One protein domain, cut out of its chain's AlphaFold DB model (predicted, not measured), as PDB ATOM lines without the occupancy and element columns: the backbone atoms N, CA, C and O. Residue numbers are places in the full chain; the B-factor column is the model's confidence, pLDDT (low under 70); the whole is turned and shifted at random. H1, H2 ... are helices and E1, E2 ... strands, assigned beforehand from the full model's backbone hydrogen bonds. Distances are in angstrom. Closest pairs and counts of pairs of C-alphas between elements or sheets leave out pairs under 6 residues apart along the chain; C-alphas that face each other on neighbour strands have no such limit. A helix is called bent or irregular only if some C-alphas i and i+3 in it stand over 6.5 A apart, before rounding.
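AT A GLANCE: This is residues 4 to 138 of the 141 residues of an uncharacterized protein of Bacteroidetes bacterium (UniProt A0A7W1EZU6). Look first for a long, twisted antiparallel sheet, E1, E6, E7 and E8, with the helix H1 packed along one face and the helix H2 along E6 on the opposite face. A second, much smaller sheet, E2 to E5, sits near one end of the long one, and H2 packs on both; at the other end the long hairpin of E6 and E7 reaches away. The printed part has 135 residues, with two named helices and eight named strands in the order H1, E1 to E8, H2. The two sheets run E1, E6, E7, E8 and E2, E3, E4, E5, both antiparallel, and the class is mixed, helices and strands. The whole is compact, with a radius of gyration of the C-alphas of 15.8 A, and spans 48 by 35 by 33 A.

HOW THE PARTS SIT: Start at H1, residues 4 to 22, which is on the sheet of E1, residues 30 to 34, E6, residues 78 to 89, E7, residues 98 to 108, and E8, residues 113 to 117. Its height over the sheet is 7.8 A; it lies over E6 and only just over E7, with 3 of its C-alphas falling there, and runs along the strands, at 22 degrees to E6 on the local plane. The closest C-alphas of H1 and E7 are those of Cys 6 and Cys 107, 5.7 A apart. E1 is an edge strand, antiparallel to E6 at 152 degrees, with N 34 and O 83 within hydrogen-bond range at 2.8 A. Then look at E2, residues 54 to 56, E3, residues 59 to 61, E4, residues 65 to 68, and E5, residues 71 to 74: they form a meander, each strand the antiparallel neighbour of the one before. Within hydrogen-bond range are N 54 and O 61 at 2.8 A, N 60 and O 67 at 2.8 A, and N 73 and O 66 at 2.8 A. E5 and E6 meet only through their link. E6, E7 and E8 form another meander: N 84 and O 103 are 2.8 A apart, N 114 and O 106 2.8 A. H2, residues 122 to 136, is on both sheets. It lies over E6 at a height of 9.6 A over the long sheet, on the opposite face from H1, and the C-alphas of Val 83 and Ile 129 are its closest to E6, 6.7 A apart. The C-alphas of Val 61 and Ile 132, the closest of E3 and H2, are 7.5 A apart. H1 and H2 are apart. In H1 every O i to N i+4 pair is within hydrogen-bond range; in H2, 7 of 11 are. H2 is irregular: C-alphas 123 and 126 are 9.4 A apart.

IN THESE COORDINATES: Find C-alpha 4 at (202.888, 128.272, 132.174); from there H1 runs 26.6 A. E1 is 13.1 A long. The short strands E2 and E3 are 6.7 A each, E4 9.8 A and E5 9.6 A. Find C-alpha 78 at (202.749, 140.904, 129.309), where E6 begins its 32.5 A; E7 returns over 31.5 A, and E8 is 13.6 A. H2 covers 21.9 A and ends with C-alpha 136 at (194.206, 142.104, 125.757).

THE WHOLE: The two C-alphas farthest apart are those of Gly 93 and Gly 138, 48.6 A. The printed part has no cut. The long link is E1 to E2, 19 residues, of which 39 to 44 stand free. The model's mean pLDDT over the printed part is 78.6, and 35 residues are under 70: residue 19, residues 21 to 29, 35 to 48, 89 to 98, and residue 126.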
ATOM      1  N   LYS A   4     202.671 129.132 131.004       83.00
ATOM      2  CA  LYS A   4     202.888 128.272 132.174       83.00
ATOM      3  C   LYS A   4     204.100 128.712 132.999       83.00
ATOM      4  O   LYS A   4     203.968 128.894 134.202       83.00
ATOM      5  N   GLU A   5     205.248 128.936 132.361       86.12
ATOM      6  CA  GLU A   5     206.456 129.432 133.042       86.12
ATOM      7  C   GLU A   5     206.214 130.801 133.698       86.12
ATOM      8  O   GLU A   5     206.690 131.066 134.800       86.12
ATOM      9  N   CYS A   6     205.431 131.667 133.051       84.75
ATOM     10  CA  CYS A   6     205.073 132.972 133.603       84.75
ATOM     11  C   CYS A   6     204.187 132.850 134.846       84.75
ATOM     12  O   CYS A   6     204.406 133.556 135.831       84.75
ATOM     13  N   LEU A   7     203.211 131.944 134.821       83.56
ATOM     14  CA  LEU A   7     202.365 131.650 135.975       83.56
ATOM     15  C   LEU A   7     203.176 131.044 137.124       83.56
ATOM     16  O   LEU A   7     203.011 131.470 138.266       83.56
ATOM     17  N   ASP A   8     204.089 130.118 136.834       85.44
ATOM     18  CA  ASP A   8     204.977 129.528 137.841       85.44
ATOM     19  C   ASP A   8     205.878 130.600 138.486       85.44
ATOM     20  O   ASP A   8     206.064 130.606 139.710       85.44
ATOM     21  N   ASN A   9     206.357 131.574 137.701       86.94
ATOM     22  CA  ASN A   9     207.100 132.734 138.205       86.94
ATOM     23  C   ASN A   9     206.238 133.627 139.107       86.94
ATOM     24  O   ASN A   9     206.692 134.019 140.182       86.94
ATOM     25  N   ILE A  10     204.992 133.917 138.717       86.56
ATOM     26  CA  ILE A  10     204.045 134.698 139.530       86.56
ATOM     27  C   ILE A  10     203.763 133.988 140.859       86.56
ATOM     28  O   ILE A  10     203.832 134.607 141.920       86.56
ATOM     29  N   VAL A  11     203.485 132.684 140.828       84.81
ATOM     30  CA  VAL A  11     203.220 131.887 142.034       84.81
ATOM     31  C   VAL A  11     204.446 131.867 142.946       84.81
ATOM     32  O   VAL A  11     204.328 132.106 144.150       84.81
ATOM     33  N   THR A  12     205.634 131.637 142.384       87.06
ATOM     34  CA  THR A  12     206.899 131.654 143.134       87.06
ATOM     35  C   THR A  12     207.145 133.017 143.778       87.06
ATOM     36  O   THR A  12     207.471 133.083 144.967       87.06
ATOM     37  N   PHE A  13     206.921 134.102 143.033       87.56
ATOM     38  CA  PHE A  13     207.018 135.469 143.535       87.56
ATOM     39  C   PHE A  13     206.062 135.696 144.716       87.56
ATOM     40  O   PHE A  13     206.517 136.031 145.811       87.56
ATOM     41  N   CYS A  14     204.767 135.413 144.547       83.88
ATOM     42  CA  CYS A  14     203.756 135.583 145.592       83.88
ATOM     43  C   CYS A  14     204.074 134.771 146.857       83.88
ATOM     44  O   CYS A  14     203.953 135.289 147.967       83.88
ATOM     45  N   ASN A  15     204.544 133.530 146.701       81.06
ATOM     46  CA  ASN A  15     204.956 132.675 147.816       81.06
ATOM     47  C   ASN A  15     206.187 133.219 148.552       81.06
ATOM     48  O   ASN A  15     206.294 133.084 149.772       81.06
ATOM     49  N   SER A  16     207.127 133.829 147.829       82.62
ATOM     50  CA  SER A  16     208.302 134.454 148.439       82.62
ATOM     51  C   SER A  16     207.926 135.690 149.264       82.62
ATOM     52  O   SER A  16     208.405 135.844 150.387       82.62
ATOM     53  N   GLU A  17     207.003 136.514 148.757       76.94
ATOM     54  CA  GLU A  17     206.496 137.702 149.449       76.94
ATOM     55  C   GLU A  17     205.677 137.330 150.687       76.94
ATOM     56  O   GLU A  17     205.843 137.938 151.745       76.94
ATOM     57  N   LEU A  18     204.861 136.275 150.593       71.31
ATOM     58  CA  LEU A  18     204.183 135.677 151.742       71.31
ATOM     59  C   LEU A  18     205.178 135.300 152.836       71.31
ATOM     60  O   LEU A  18     205.058 135.788 153.953       71.31
ATOM     61  N   LYS A  19     206.208 134.504 152.521       68.69
ATOM     62  CA  LYS A  19     207.210 134.076 153.512       68.69
ATOM     63  C   LYS A  19     207.896 135.261 154.194       68.69
ATOM     64  O   LYS A  19     208.048 135.239 155.410       68.69
ATOM     65  N   LYS A  20     208.264 136.307 153.444       70.19
ATOM     66  CA  LYS A  20     208.860 137.528 154.015       70.19
ATOM     67  C   LYS A  20     207.923 138.217 155.011       70.19
ATOM     68  O   LYS A  20     208.381 138.658 156.061       70.19
ATOM     69  N   LYS A  21     206.627 138.299 154.692       62.41
ATOM     70  CA  LYS A  21     205.610 138.943 155.540       62.41
ATOM     71  C   LYS A  21     205.217 138.077 156.743       62.41
ATOM     72  O   LYS A  21     205.138 138.593 157.851       62.41
ATOM     73  N   SER A  22     205.034 136.769 156.558       52.69
ATOM     74  CA  SER A  22     204.611 135.839 157.617       52.69
ATOM     75  C   SER A  22     205.692 135.587 158.674       52.69
ATOM     76  O   SER A  22     205.362 135.286 159.816       52.69
ATOM     77  N   TRP A  23     206.979 135.760 158.347       46.88
ATOM     78  CA  TRP A  23     208.054 135.751 159.354       46.88
ATOM     79  C   TRP A  23     207.990 136.965 160.305       46.88
ATOM     80  O   TRP A  23     208.670 136.978 161.329       46.88
ATOM     81  N   LEU A  24     207.161 137.971 159.995       44.47
ATOM     82  CA  LEU A  24     207.073 139.260 160.680       44.47
ATOM     83  C   LEU A  24     205.632 139.634 161.086       44.47
ATOM     84  O   LEU A  24     205.272 140.797 160.972       44.47
ATOM     85  N   ILE A  25     204.869 138.707 161.695       49.59
ATOM     86  CA  ILE A  25     203.594 138.915 162.445       49.59
ATOM     87  C   ILE A  25     202.338 138.381 161.703       49.59
ATOM     88  O   ILE A  25     202.155 138.629 160.517       49.59
ATOM     89  N   PHE A  26     201.464 137.707 162.479       49.03
ATOM     90  CA  PHE A  26     200.083 137.212 162.244       49.03
ATOM     91  C   PHE A  26     199.895 135.716 161.908       49.03
ATOM     92  O   PHE A  26     200.305 135.233 160.862       49.03
ATOM     93  N   ASN A  27     199.167 135.012 162.793       48.53
ATOM     94  CA  ASN A  27     198.769 133.600 162.662       48.53
ATOM     95  C   ASN A  27     197.652 133.352 161.623       48.53
ATOM     96  O   ASN A  27     197.317 132.199 161.387       48.53
ATOM     97  N   ASP A  28     197.081 134.402 161.015       58.06
ATOM     98  CA  ASP A  28     195.920 134.314 160.111       58.06
ATOM     99  C   ASP A  28     196.120 135.207 158.867       58.06
ATOM    100  O   ASP A  28     195.470 136.239 158.666       58.06
ATOM    101  N   HIS A  29     197.121 134.851 158.056       60.34
ATOM    102  CA  HIS A  29     197.446 135.507 156.786       60.34
ATOM    103  C   HIS A  29     197.025 134.600 155.627       60.34
ATOM    104  O   HIS A  29     197.519 133.482 155.503       60.34
ATOM    105  N   THR A  30     196.101 135.062 154.783       73.12
ATOM    106  CA  THR A  30     195.630 134.303 153.613       73.12
ATOM    107  C   THR A  30     195.891 135.086 152.335       73.12
ATOM    108  O   THR A  30     195.551 136.266 152.245       73.12
ATOM    109  N   VAL A  31     196.453 134.409 151.332       72.06
ATOM    110  CA  VAL A  31     196.567 134.931 149.969       72.06
ATOM    111  C   VAL A  31     195.764 134.070 149.016       72.06
ATOM    112  O   VAL A  31     195.888 132.846 149.000       72.06
ATOM    113  N   THR A  32     194.964 134.736 148.194       77.75
ATOM    114  CA  THR A  32     194.202 134.113 147.114       77.75
ATOM    115  C   THR A  32     194.617 134.754 145.798       77.75
ATOM    116  O   THR A  32     194.790 135.970 145.721       77.75
ATOM    117  N   LEU A  33     194.816 133.928 144.774       73.81
ATOM    118  CA  LEU A  33     195.109 134.376 143.418       73.81
ATOM    119  C   LEU A  33     193.903 134.059 142.551       73.81
ATOM    120  O   LEU A  33     193.474 132.907 142.497       73.81
ATOM    121  N   ASP A  34     193.392 135.074 141.874       71.69
ATOM    122  CA  ASP A  34     192.322 134.927 140.907       71.69
ATOM    123  C   ASP A  34     192.867 135.041 139.484       71.69
ATOM    124  O   ASP A  34     193.744 135.861 139.177       71.69
ATOM    125  N   LYS A  35     192.347 134.166 138.628       64.38
ATOM    126  CA  LYS A  35     192.656 134.082 137.208       64.38
ATOM    127  C   LYS A  35     191.364 133.783 136.464       64.38
ATOM    128  O   LYS A  35     190.663 132.827 136.790       64.38
ATOM    129  N   THR A  36     191.092 134.524 135.401       60.88
ATOM    130  CA  THR A  36     189.989 134.160 134.514       60.88
ATOM    131  C   THR A  36     190.392 132.930 133.708       60.88
ATOM    132  O   THR A  36     191.394 132.948 132.993       60.88
ATOM    133  N   ARG A  37     189.589 131.864 133.747       49.94
ATOM    134  CA  ARG A  37     189.493 130.954 132.600       49.94
ATOM    135  C   ARG A  37     188.481 131.580 131.653       49.94
ATOM    136  O   ARG A  37     187.307 131.645 131.992       49.94
ATOM    137  N   LEU A  38     188.917 132.028 130.474       51.12
ATOM    138  CA  LEU A  38     188.043 132.645 129.459       51.12
ATOM    139  C   LEU A  38     186.859 131.751 129.022       51.12
ATOM    140  O   LEU A  38     185.969 132.213 128.319       51.12
ATOM    141  N   LEU A  39     186.816 130.486 129.450       47.94
ATOM    142  CA  LEU A  39     185.799 129.504 129.095       47.94
ATOM    143  C   LEU A  39     185.344 128.730 130.344       47.94
ATOM    144  O   LEU A  39     186.004 127.762 130.720       47.94
ATOM    145  N   GLN A  40     184.251 129.183 130.980       40.81
ATOM    146  CA  GLN A  40     183.075 128.369 131.379       40.81
ATOM    147  C   GLN A  40     182.070 129.064 132.331       40.81
ATOM    148  O   GLN A  40     180.991 128.518 132.515       40.81
ATOM    149  N   ASP A  41     182.319 130.285 132.824       42.34
ATOM    150  CA  ASP A  41     181.394 130.966 133.765       42.34
ATOM    151  C   ASP A  41     180.617 132.158 133.157       42.34
ATOM    152  O   ASP A  41     180.204 133.083 133.853       42.34
ATOM    153  N   TYR A  42     180.395 132.154 131.837       45.16
ATOM    154  CA  TYR A  42     179.898 133.322 131.090       45.16
ATOM    155  C   TYR A  42     178.441 133.730 131.399       45.16
ATOM    156  O   TYR A  42     178.022 134.823 131.040       45.16
ATOM    157  N   GLU A  43     177.636 132.898 132.059       46.56
ATOM    158  CA  GLU A  43     176.177 133.092 132.038       46.56
ATOM    159  C   GLU A  43     175.585 133.951 133.165       46.56
ATOM    160  O   GLU A  43     174.364 134.094 133.222       46.56
ATOM    161  N   LYS A  44     176.385 134.568 134.047       48.50
ATOM    162  CA  LYS A  44     175.818 135.427 135.114       48.50
ATOM    163  C   LYS A  44     176.226 136.899 135.085       48.50
ATOM    164  O   LYS A  44     175.405 137.721 135.480       48.50
ATOM    165  N   ASP A  45     177.381 137.244 134.513       47.59
ATOM    166  CA  ASP A  45     177.909 138.620 134.568       47.59
ATOM    167  C   ASP A  45     178.239 139.251 133.195       47.59
ATOM    168  O   ASP A  45     178.707 140.388 133.124       47.59
ATOM    169  N   ALA A  46     177.943 138.563 132.082       48.31
ATOM    170  CA  ALA A  46     178.271 138.972 130.704       48.31
ATOM    171  C   ALA A  46     177.561 140.238 130.169       48.31
ATOM    172  O   ALA A  46     177.695 140.565 128.992       48.31
ATOM    173  N   ASN A  47     176.822 140.966 131.010       54.12
ATOM    174  CA  ASN A  47     176.062 142.153 130.607       54.12
ATOM    175  C   ASN A  47     176.640 143.478 131.121       54.12
ATOM    176  O   ASN A  47     176.069 144.531 130.834       54.12
ATOM    177  N   PHE A  48     177.745 143.473 131.873       65.88
ATOM    178  CA  PHE A  48     178.381 144.735 132.241       65.88
ATOM    179  C   PHE A  48     179.196 145.280 131.060       65.88
ATOM    180  O   PHE A  48     180.048 144.558 130.536       65.88
ATOM    181  N   PRO A  49     178.968 146.538 130.633       76.94
ATOM    182  CA  PRO A  49     179.746 147.128 129.555       76.94
ATOM    183  C   PRO A  49     181.219 147.181 129.963       76.94
ATOM    184  O   PRO A  49     181.532 147.615 131.073       76.94
ATOM    185  N   LEU A  50     182.109 146.749 129.065       84.81
ATOM    186  CA  LEU A  50     183.552 146.870 129.251       84.81
ATOM    187  C   LEU A  50     183.884 148.356 129.474       84.81
ATOM    188  O   LEU A  50     183.608 149.170 128.585       84.81
ATOM    189  N   PRO A  51     184.428 148.743 130.642       88.19
ATOM    190  CA  PRO A  51     184.849 150.119 130.858       88.19
ATOM    191  C   PRO A  51     185.897 150.520 129.803       88.19
ATOM    192  O   PRO A  51     186.630 149.667 129.328       88.19
ATOM    193  N   PRO A  52     186.013 151.797 129.411       89.12
ATOM    194  CA  PRO A  52     187.092 152.224 128.511       89.12
ATOM    195  C   PRO A  52     188.458 152.292 129.217       89.12
ATOM    196  O   PRO A  52     189.503 152.293 128.570       89.12
ATOM    197  N   LEU A  53     188.438 152.407 130.548       92.56
ATOM    198  CA  LEU A  53     189.598 152.574 131.412       92.56
ATOM    199  C   LEU A  53     189.253 152.058 132.812       92.56
ATOM    200  O   LEU A  53     188.223 152.427 133.378       92.56
ATOM    201  N   LEU A  54     190.140 151.254 133.394       92.81
ATOM    202  CA  LEU A  54     190.138 150.960 134.825       92.81
ATOM    203  C   LEU A  54     191.200 151.829 135.495       92.81
ATOM    204  O   LEU A  54     192.361 151.819 135.082       92.81
ATOM    205  N   GLN A  55     190.809 152.576 136.524       92.69
ATOM    206  CA  GLN A  55     191.703 153.469 137.254       92.69
ATOM    207  C   GLN A  55     191.755 153.085 138.731       92.69
ATOM    208  O   GLN A  55     190.722 152.990 139.393       92.69
ATOM    209  N   PHE A  56     192.974 152.906 139.235       91.19
ATOM    210  CA  PHE A  56     193.276 152.497 140.600       91.19
ATOM    211  C   PHE A  56     194.457 153.304 141.122       91.19
ATOM    212  O   PHE A  56     195.592 153.009 140.756       91.19
ATOM    213  N   GLU A  57     194.211 154.307 141.965       88.06
ATOM    214  CA  GLU A  57     195.279 155.195 142.454       88.06
ATOM    215  C   GLU A  57     196.113 155.728 141.260       88.06
ATOM    216  O   GLU A  57     195.555 156.381 140.370       88.06
ATOM    217  N   ASP A  58     197.403 155.381 141.190       88.56
ATOM    218  CA  ASP A  58     198.346 155.760 140.124       88.56
ATOM    219  C   ASP A  58     198.439 154.747 138.960       88.56
ATOM    220  O   ASP A  58     199.328 154.835 138.106       88.56
ATOM    221  N   THR A  59     197.532 153.768 138.924       92.56
ATOM    222  CA  THR A  59     197.486 152.692 137.926       92.56
ATOM    223  C   THR A  59     196.307 152.865 136.976       92.56
ATOM    224  O   THR A  59     195.156 153.005 137.391       92.56
ATOM    225  N   HIS A  60     196.588 152.779 135.679       95.00
ATOM    226  CA  HIS A  60     195.608 152.812 134.595       95.00
ATOM    227  C   HIS A  60     195.694 151.523 133.787       95.00
ATOM    228  O   HIS A  60     196.783 151.112 133.392       95.00
ATOM    229  N   VAL A  61     194.554 150.889 133.525       94.75
ATOM    230  CA  VAL A  61     194.472 149.665 132.722       94.75
ATOM    231  C   VAL A  61     193.444 149.853 131.615       94.75
ATOM    232  O   VAL A  61     192.274 150.109 131.894       94.75
ATOM    233  N   ASP A  62     193.886 149.739 130.368       94.88
ATOM    234  CA  ASP A  62     193.077 149.972 129.169       94.88
ATOM    235  C   ASP A  62     193.500 149.030 128.023       94.88
ATOM    236  O   ASP A  62     194.274 148.095 128.213       94.88
ATOM    237  N   HIS A  63     193.040 149.285 126.797       93.69
ATOM    238  CA  HIS A  63     193.431 148.523 125.600       93.69
ATOM    239  C   HIS A  63     194.910 148.625 125.197       93.69
ATOM    240  O   HIS A  63     195.351 147.880 124.320       93.69
ATOM    241  N   ASN A  64     195.672 149.568 125.746       94.81
ATOM    242  CA  ASN A  64     197.085 149.745 125.429       94.81
ATOM    243  C   ASN A  64     197.976 148.946 126.379       94.81
ATOM    244  O   ASN A  64     199.047 148.492 125.966       94.81
ATOM    245  N   GLY A  65     197.547 148.762 127.628       95.56
ATOM    246  CA  GLY A  65     198.310 148.019 128.617       95.56
ATOM    247  C   GLY A  65     197.979 148.402 130.051       95.56
ATOM    248  O   GLY A  65     196.887 148.864 130.371       95.56
ATOM    249  N   VAL A  66     198.980 148.229 130.910       96.75
ATOM    250  CA  VAL A  66     198.983 148.693 132.297       96.75
ATOM    251  C   VAL A  66     199.962 149.856 132.395       96.75
ATOM    252  O   VAL A  66     201.168 149.677 132.216       96.75
ATOM    253  N   LYS A  67     199.465 151.059 132.667       96.50
ATOM    254  CA  LYS A  67     200.291 152.232 132.944       96.50
ATOM    255  C   LYS A  67     200.385 152.438 134.450       96.50
ATOM    256  O   LYS A  67     199.370 152.502 135.131       96.50
ATOM    257  N   ILE A  68     201.612 152.538 134.943       94.50
ATOM    258  CA  ILE A  68     201.944 152.760 136.351       94.50
ATOM    259  C   ILE A  68     202.829 153.997 136.377       94.50
ATOM    260  O   ILE A  68     203.902 153.987 135.765       94.50
ATOM    261  N   GLU A  69     202.374 155.062 137.033       89.44
ATOM    262  CA  GLU A  69     203.061 156.358 137.024       89.44
ATOM    263  C   GLU A  69     203.408 156.800 135.576       89.44
ATOM    264  O   GLU A  69     202.526 157.060 134.752       89.44
ATOM    265  N   ASN A  70     204.704 156.837 135.231       90.50
ATOM    266  CA  ASN A  70     205.226 157.241 133.921       90.50
ATOM    267  C   ASN A  70     205.585 156.070 132.990       90.50
ATOM    268  O   ASN A  70     206.070 156.301 131.883       90.50
ATOM    269  N   THR A  71     205.359 154.820 133.403       94.88
ATOM    270  CA  THR A  71     205.737 153.630 132.627       94.88
ATOM    271  C   THR A  71     204.504 152.903 132.103       94.88
ATOM    272  O   THR A  71     203.622 152.539 132.875       94.88
ATOM    273  N   LEU A  72     204.453 152.653 130.792       96.62
ATOM    274  CA  LEU A  72     203.424 151.828 130.156       96.62
ATOM    275  C   LEU A  72     203.975 150.430 129.858       96.62
ATOM    276  O   LEU A  72     204.900 150.285 129.059       96.62
ATOM    277  N   TYR A  73     203.353 149.413 130.444       96.44
ATOM    278  CA  TYR A  73     203.575 148.006 130.131       96.44
ATOM    279  C   TYR A  73     202.511 147.549 129.139       96.44
ATOM    280  O   TYR A  73     201.345 147.398 129.501       96.44
ATOM    281  N   LYS A  74     202.896 147.361 127.875       96.06
ATOM    282  CA  LYS A  74     201.948 146.992 126.819       96.06
ATOM    283  C   LYS A  74     201.498 145.547 126.972       96.06
ATOM    284  O   LYS A  74     202.280 144.692 127.383       96.06
ATOM    285  N   TRP A  75     200.276 145.241 126.536       94.31
ATOM    286  CA  TRP A  75     199.787 143.856 126.514       94.31
ATOM    287  C   TRP A  75     200.674 142.915 125.699       94.31
ATOM    288  O   TRP A  75     200.834 141.763 126.081       94.31
ATOM    289  N   SER A  76     201.311 143.418 124.634       92.25
ATOM    290  CA  SER A  76     202.283 142.658 123.836       92.25
ATOM    291  C   SER A  76     203.460 142.129 124.649       92.25
ATOM    292  O   SER A  76     204.052 141.124 124.269       92.25
ATOM    293  N   ASP A  77     203.792 142.795 125.754       93.38
ATOM    294  CA  ASP A  77     204.968 142.506 126.569       93.38
ATOM    295  C   ASP A  77     204.598 141.698 127.825       93.38
ATOM    296  O   ASP A  77     205.482 141.176 128.505       93.38
ATOM    297  N   ILE A  78     203.299 141.582 128.131       92.75
ATOM    298  CA  ILE A  78     202.749 140.904 129.309       92.75
ATOM    299  C   ILE A  78     202.263 139.507 128.910       92.75
ATOM    300  O   ILE A  78     201.331 139.359 128.126       92.75
ATOM    301  N   CYS A  79     202.852 138.465 129.493       87.75
ATOM    302  CA  CYS A  79     202.478 137.077 129.211       87.75
ATOM    303  C   CYS A  79     201.282 136.590 130.031       87.75
ATOM    304  O   CYS A  79     200.450 135.838 129.532       87.75
ATOM    305  N   SER A  80     201.214 136.967 131.307       88.75
ATOM    306  CA  SER A  80     200.176 136.493 132.225       88.75
ATOM    307  C   SER A  80     199.881 137.553 133.273       88.75
ATOM    308  O   SER A  80     200.783 138.277 133.695       88.75
ATOM    309  N   THR A  81     198.623 137.620 133.699       90.19
ATOM    310  CA  THR A  81     198.128 138.533 134.736       90.19
ATOM    311  C   THR A  81     197.295 137.746 135.736       90.19
ATOM    312  O   THR A  81     196.540 136.860 135.343       90.19
ATOM    313  N   VAL A  82     197.391 138.092 137.013       88.94
ATOM    314  CA  VAL A  82     196.524 137.587 138.081       88.94
ATOM    315  C   VAL A  82     196.130 138.738 138.997       88.94
ATOM    316  O   VAL A  82     196.878 139.708 139.141       88.94
ATOM    317  N   VAL A  83     194.983 138.609 139.655       88.06
ATOM    318  CA  VAL A  83     194.621 139.492 140.769       88.06
ATOM    319  C   VAL A  83     194.951 138.765 142.067       88.06
ATOM    320  O   VAL A  83     194.517 137.636 142.291       88.06
ATOM    321  N   LYS A  84     195.760 139.394 142.916       88.12
ATOM    322  CA  LYS A  84     196.154 138.877 144.226       88.12
ATOM    323  C   LYS A  84     195.364 139.592 145.315       88.12
ATOM    324  O   LYS A  84     195.403 140.818 145.412       88.12
ATOM    325  N   TYR A  85     194.736 138.804 146.176       84.69
ATOM    326  CA  TYR A  85     194.045 139.252 147.378       84.69
ATOM    327  C   TYR A  85     194.897 138.884 148.590       84.69
ATOM    328  O   TYR A  85     195.168 137.706 148.819       84.69
ATOM    329  N   ASP A  86     195.343 139.884 149.344       83.69
ATOM    330  CA  ASP A  86     196.172 139.733 150.541       83.69
ATOM    331  C   ASP A  86     195.336 140.127 151.768       83.69
ATOM    332  O   ASP A  86     195.031 141.305 151.971       83.69
ATOM    333  N   ARG A  87     194.903 139.138 152.561       78.81
ATOM    334  CA  ARG A  87     194.069 139.351 153.752       78.81
ATOM    335  C   ARG A  87     194.889 139.128 155.016       78.81
ATOM    336  O   ARG A  87     195.362 138.018 155.260       78.81
ATOM    337  N   ARG A  88     194.995 140.164 155.850       77.06
ATOM    338  CA  ARG A  88     195.751 140.151 157.113       77.06
ATOM    339  C   ARG A  88     194.896 140.596 158.295       77.06
ATOM    340  O   ARG A  88     194.075 141.508 158.169       77.06
ATOM    341  N   ALA A  89     195.102 139.962 159.445       68.19
ATOM    342  CA  ALA A  89     194.524 140.409 160.708       68.19
ATOM    343  C   ALA A  89     195.120 141.766 161.131       68.19
ATOM    344  O   ALA A  89     196.312 142.021 160.932       68.19
ATOM    345  N   THR A  90     194.308 142.646 161.717       65.12
ATOM    346  CA  THR A  90     194.817 143.830 162.425       65.12
ATOM    347  C   THR A  90     195.504 143.413 163.735       65.12
ATOM    348  O   THR A  90     195.287 142.316 164.252       65.12
ATOM    349  N   LYS A  91     196.404 144.257 164.271       57.53
ATOM    350  CA  LYS A  91     197.085 143.986 165.556       57.53
ATOM    351  C   LYS A  91     196.056 143.744 166.670       57.53
ATOM    352  O   LYS A  91     195.031 144.418 166.715       57.53
ATOM    353  N   MET A  92     196.363 142.790 167.560       52.16
ATOM    354  CA  MET A  92     195.526 142.412 168.707       52.16
ATOM    355  C   MET A  92     195.036 143.650 169.471       52.16
ATOM    356  O   MET A  92     195.849 144.459 169.913       52.16
ATOM    357  N   GLY A  93     193.715 143.777 169.619       50.44
ATOM    358  CA  GLY A  93     193.051 144.887 170.313       50.44
ATOM    359  C   GLY A  93     191.800 145.403 169.595       50.44
ATOM    360  O   GLY A  93     190.910 145.939 170.243       50.44
ATOM    361  N   GLU A  94     191.689 145.177 168.284       53.66
ATOM    362  CA  GLU A  94     190.452 145.376 167.525       53.66
ATOM    363  C   GLU A  94     189.886 144.006 167.151       53.66
ATOM    364  O   GLU A  94     190.373 143.353 166.229       53.66
ATOM    365  N   GLU A  95     188.895 143.521 167.898       45.88
ATOM    366  CA  GLU A  95     188.245 142.240 167.615       45.88
ATOM    367  C   GLU A  95     187.760 142.177 166.147       45.88
ATOM    368  O   GLU A  95     186.863 142.905 165.726       45.88
ATOM    369  N   GLY A  96     188.373 141.292 165.351       54.31
ATOM    370  CA  GLY A  96     187.775 140.721 164.140       54.31
ATOM    371  C   GLY A  96     187.873 141.505 162.825       54.31
ATOM    372  O   GLY A  96     187.294 141.055 161.833       54.31
ATOM    373  N   LYS A  97     188.587 142.636 162.748       59.72
ATOM    374  CA  LYS A  97     188.739 143.358 161.469       59.72
ATOM    375  C   LYS A  97     189.906 142.807 160.649       59.72
ATOM    376  O   LYS A  97     191.055 142.801 161.077       59.72
ATOM    377  N   PHE A  98     189.607 142.361 159.434       69.44
ATOM    378  CA  PHE A  98     190.618 141.991 158.449       69.44
ATOM    379  C   PHE A  98     190.869 143.164 157.512       69.44
ATOM    380  O   PHE A  98     189.924 143.789 157.031       69.44
ATOM    381  N   ILE A  99     192.140 143.436 157.228       76.94
ATOM    382  CA  ILE A  99     192.531 144.328 156.140       76.94
ATOM    383  C   ILE A  99     192.729 143.458 154.905       76.94
ATOM    384  O   ILE A  99     193.483 142.483 154.950       76.94
ATOM    385  N   THR A 100     192.062 143.823 153.815       80.75
ATOM    386  CA  THR A 100     192.267 143.219 152.498       80.75
ATOM    387  C   THR A 100     192.960 144.235 151.604       80.75
ATOM    388  O   THR A 100     192.403 145.291 151.317       80.75
ATOM    389  N   ASP A 101     194.175 143.912 151.176       86.94
ATOM    390  CA  ASP A 101     194.904 144.650 150.154       86.94
ATOM    391  C   ASP A 101     194.800 143.882 148.821       86.94
ATOM    392  O   ASP A 101     194.994 142.665 148.780       86.94
ATOM    393  N   ASN A 102     194.504 144.589 147.729       88.44
ATOM    394  CA  ASN A 102     194.363 144.006 146.392       88.44
ATOM    395  C   ASN A 102     195.522 144.434 145.496       88.44
ATOM    396  O   ASN A 102     195.941 145.595 145.533       88.44
ATOM    397  N   TYR A 103     196.007 143.511 144.667       90.94
ATOM    398  CA  TYR A 103     197.125 143.754 143.765       90.94
ATOM    399  C   TYR A 103     196.865 143.170 142.379       90.94
ATOM    400  O   TYR A 103     196.322 142.073 142.252       90.94
ATOM    401  N   LEU A 104     197.320 143.873 141.344       92.94
ATOM    402  CA  LEU A 104     197.500 143.305 140.015       92.94
ATOM    403  C   LEU A 104     198.936 142.802 139.919       92.94
ATOM    404  O   LEU A 104     199.880 143.567 140.126       92.94
ATOM    405  N   VAL A 105     199.099 141.522 139.606       93.69
ATOM    406  CA  VAL A 105     200.412 140.907 139.422       93.69
ATOM    407  C   VAL A 105     200.513 140.404 137.998       93.69
ATOM    408  O   VAL A 105     199.627 139.699 137.517       93.69
ATOM    409  N   PHE A 106     201.589 140.754 137.307       93.69
ATOM    410  CA  PHE A 106     201.788 140.334 135.929       93.69
ATOM    411  C   PHE A 106     203.244 140.024 135.616       93.69
ATOM    412  O   PHE A 106     204.166 140.592 136.199       93.69
ATOM    413  N   CYS A 107     203.446 139.081 134.700       93.31
ATOM    414  CA  CYS A 107     204.764 138.634 134.270       93.31
ATOM    415  C   CYS A 107     205.035 139.126 132.852       93.31
ATOM    416  O   CYS A 107     204.228 138.899 131.945       93.31
ATOM    417  N   LEU A 108     206.174 139.785 132.666       93.12
ATOM    418  CA  LEU A 108     206.646 140.199 131.353       93.12
ATOM    419  C   LEU A 108     207.259 139.021 130.590       93.12
ATOM    420  O   LEU A 108     207.762 138.073 131.188       93.12
ATOM    421  N   GLN A 109     207.346 139.137 129.264       90.06
ATOM    422  CA  GLN A 109     208.077 138.191 128.404       90.06
ATOM    423  C   GLN A 109     209.548 137.999 128.807       90.06
ATOM    424  O   GLN A 109     210.150 136.973 128.487       90.06
ATOM    425  N   THR A 110     210.120 138.971 129.523       90.88
ATOM    426  CA  THR A 110     211.476 138.924 130.092       90.88
ATOM    427  C   THR A 110     211.582 138.061 131.352       90.88
ATOM    428  O   THR A 110     212.689 137.793 131.808       90.88
ATOM    429  N   GLY A 111     210.458 137.640 131.940       88.12
ATOM    430  CA  GLY A 111     210.391 136.898 133.204       88.12
ATOM    431  C   GLY A 111     210.304 137.779 134.440       88.12
ATOM    432  O   GLY A 111     210.144 137.273 135.549       88.12
ATOM    433  N   LYS A 112     210.391 139.101 134.270       92.75
ATOM    434  CA  LYS A 112     210.192 140.044 135.365       92.75
ATOM    435  C   LYS A 112     208.726 140.019 135.801       92.75
ATOM    436  O   LYS A 112     207.839 140.294 134.995       92.75
ATOM    437  N   VAL A 113     208.499 139.742 137.083       93.38
ATOM    438  CA  VAL A 113     207.189 139.866 137.731       93.38
ATOM    439  C   VAL A 113     207.044 141.275 138.296       93.38
ATOM    440  O   VAL A 113     207.968 141.802 138.920       93.38
ATOM    441  N   ILE A 114     205.896 141.893 138.043       94.25
ATOM    442  CA  ILE A 114     205.528 143.220 138.531       94.25
ATOM    443  C   ILE A 114     204.268 143.063 139.375       94.25
ATOM    444  O   ILE A 114     203.312 142.422 138.947       94.25
ATOM    445  N   GLU A 115     204.284 143.636 140.576       93.44
ATOM    446  CA  GLU A 115     203.149 143.700 141.496       93.44
ATOM    447  C   GLU A 115     202.790 145.167 141.723       93.44
ATOM    448  O   GLU A 115     203.663 145.987 142.008       93.44
ATOM    449  N   VAL A 116     201.503 145.488 141.593       92.19
ATOM    450  CA  VAL A 116     200.981 146.849 141.734       92.19
ATOM    451  C   VAL A 116     199.781 146.836 142.653       92.19
ATOM    452  O   VAL A 116     198.898 145.991 142.501       92.19
ATOM    453  N   LYS A 117     199.735 147.771 143.600       90.81
ATOM    454  CA  LYS A 117     198.597 147.918 144.503       90.81
ATOM    455  C   LYS A 117     197.416 148.545 143.760       90.81
ATOM    456  O   LYS A 117     197.589 149.515 143.036       90.81
ATOM    457  N   LEU A 118     196.224 147.979 143.944       89.50
ATOM    458  CA  LEU A 118     194.992 148.438 143.290       89.50
ATOM    459  C   LEU A 118     194.053 149.224 144.215       89.50
ATOM    460  O   LEU A 118     193.064 149.786 143.754       89.50
ATOM    461  N   GLY A 119     194.303 149.221 145.524       87.06
ATOM    462  CA  GLY A 119     193.384 149.817 146.491       87.06
ATOM    463  C   GLY A 119     192.036 149.082 146.550       87.06
ATOM    464  O   GLY A 119     191.989 147.847 146.629       87.06
ATOM    465  N   ASP A 120     190.937 149.839 146.565       84.31
ATOM    466  CA  ASP A 120     189.571 149.307 146.621       84.31
ATOM    467  C   ASP A 120     189.048 148.939 145.226       84.31
ATOM    468  O   ASP A 120     188.812 149.802 144.382       84.31
ATOM    469  N   ILE A 121     188.822 147.642 145.001       85.00
ATOM    470  CA  ILE A 121     188.346 147.110 143.718       85.00
ATOM    471  C   ILE A 121     186.876 146.675 143.748       85.00
ATOM    472  O   ILE A 121     186.403 146.069 142.787       85.00
ATOM    473  N   ARG A 122     186.126 146.974 144.822       80.19
ATOM    474  CA  ARG A 122     184.739 146.495 145.009       80.19
ATOM    475  C   ARG A 122     183.815 146.821 143.837       80.19
ATOM    476  O   ARG A 122     182.948 146.015 143.520       80.19
ATOM    477  N   GLN A 123     184.030 147.959 143.174       80.44
ATOM    478  CA  GLN A 123     183.246 148.383 142.009       80.44
ATOM    479  C   GLN A 123     183.392 147.462 140.787       80.44
ATOM    480  O   GLN A 123     182.497 147.425 139.951       80.44
ATOM    481  N   TYR A 124     184.494 146.712 140.687       77.38
ATOM    482  CA  TYR A 124     184.742 145.765 139.595       77.38
ATOM    483  C   TYR A 124     184.529 144.307 140.017       77.38
ATOM    484  O   TYR A 124     184.556 143.425 139.164       77.38
ATOM    485  N   SER A 125     184.280 144.057 141.311       71.50
ATOM    486  CA  SER A 125     183.984 142.738 141.883       71.50
ATOM    487  C   SER A 125     184.902 141.634 141.313       71.50
ATOM    488  O   SER A 125     186.102 141.854 141.139       71.50
ATOM    489  N   ASN A 126     184.350 140.465 140.984       69.94
ATOM    490  CA  ASN A 126     185.055 139.334 140.370       69.94
ATOM    491  C   ASN A 126     185.316 139.521 138.855       69.94
ATOM    492  O   ASN A 126     185.839 138.625 138.200       69.94
ATOM    493  N   LEU A 127     184.950 140.671 138.273       78.81
ATOM    494  CA  LEU A 127     185.041 140.939 136.829       78.81
ATOM    495  C   LEU A 127     186.319 141.661 136.426       78.81
ATOM    496  O   LEU A 127     186.602 141.787 135.237       78.81
ATOM    497  N   LEU A 128     187.123 142.110 137.388       85.94
ATOM    498  CA  LEU A 128     188.356 142.835 137.104       85.94
ATOM    499  C   LEU A 128     189.265 142.067 136.136       85.94
ATOM    500  O   LEU A 128     189.679 142.594 135.104       85.94
ATOM    501  N   ILE A 129     189.553 140.805 136.451       85.12
ATOM    502  CA  ILE A 129     190.415 139.979 135.610       85.12
ATOM    503  C   ILE A 129     189.738 139.646 134.272       85.12
ATOM    504  O   ILE A 129     190.417 139.508 133.259       85.12
ATOM    505  N   HIS A 130     188.405 139.602 134.221       83.44
ATOM    506  CA  HIS A 130     187.658 139.439 132.976       83.44
ATOM    507  C   HIS A 130     187.844 140.641 132.041       83.44
ATOM    508  O   HIS A 130     188.216 140.454 130.883       83.44
ATOM    509  N   TYR A 131     187.672 141.867 132.542       87.00
ATOM    510  CA  TYR A 131     187.894 143.083 131.753       87.00
ATOM    511  C   TYR A 131     189.331 143.186 131.244       87.00
ATOM    512  O   TYR A 131     189.551 143.532 130.086       87.00
ATOM    513  N   ILE A 132     190.314 142.823 132.075       89.38
ATOM    514  CA  ILE A 132     191.727 142.786 131.677       89.38
ATOM    515  C   ILE A 132     191.944 141.841 130.491       89.38
ATOM    516  O   ILE A 132     192.610 142.212 129.523       89.38
ATOM    517  N   GLU A 133     191.368 140.639 130.531       86.12
ATOM    518  CA  GLU A 133     191.459 139.707 129.404       86.12
ATOM    519  C   GLU A 133     190.741 140.244 128.154       86.12
ATOM    520  O   GLU A 133     191.275 140.143 127.049       86.12
ATOM    521  N   GLN A 134     189.584 140.897 128.304       85.62
ATOM    522  CA  GLN A 134     188.900 141.543 127.177       85.62
ATOM    523  C   GLN A 134     189.739 142.661 126.539       85.62
ATOM    524  O   GLN A 134     189.798 142.749 125.308       85.62
ATOM    525  N   TYR A 135     190.454 143.464 127.337       90.12
ATOM    526  CA  TYR A 135     191.367 144.487 126.819       90.12
ATOM    527  C   TYR A 135     192.511 143.895 125.999       90.12
ATOM    528  O   TYR A 135     192.797 144.409 124.915       90.12
ATOM    529  N   LYS A 136     193.130 142.808 126.477       87.00
ATOM    530  CA  LYS A 136     194.206 142.104 125.757       87.00
ATOM    531  C   LYS A 136     193.740 141.545 124.418       87.00
ATOM    532  O   LYS A 136     194.493 141.574 123.449       87.00
ATOM    533  N   LEU A 137     192.503 141.049 124.369       84.25
ATOM    534  CA  LEU A 137     191.879 140.528 123.151       84.25
ATOM    535  C   LEU A 137     191.441 141.637 122.181       84.25
ATOM    536  O   LEU A 137     191.077 141.339 121.047       84.25
ATOM    537  N   GLY A 138     191.469 142.905 122.605       80.81
ATOM    538  CA  GLY A 138     191.026 144.036 121.790       80.81
ATOM    539  C   GLY A 138     189.510 144.099 121.588       80.81
ATOM    540  O   GLY A 138     189.054 144.716 120.630       80.81
TER     541      GLY A 138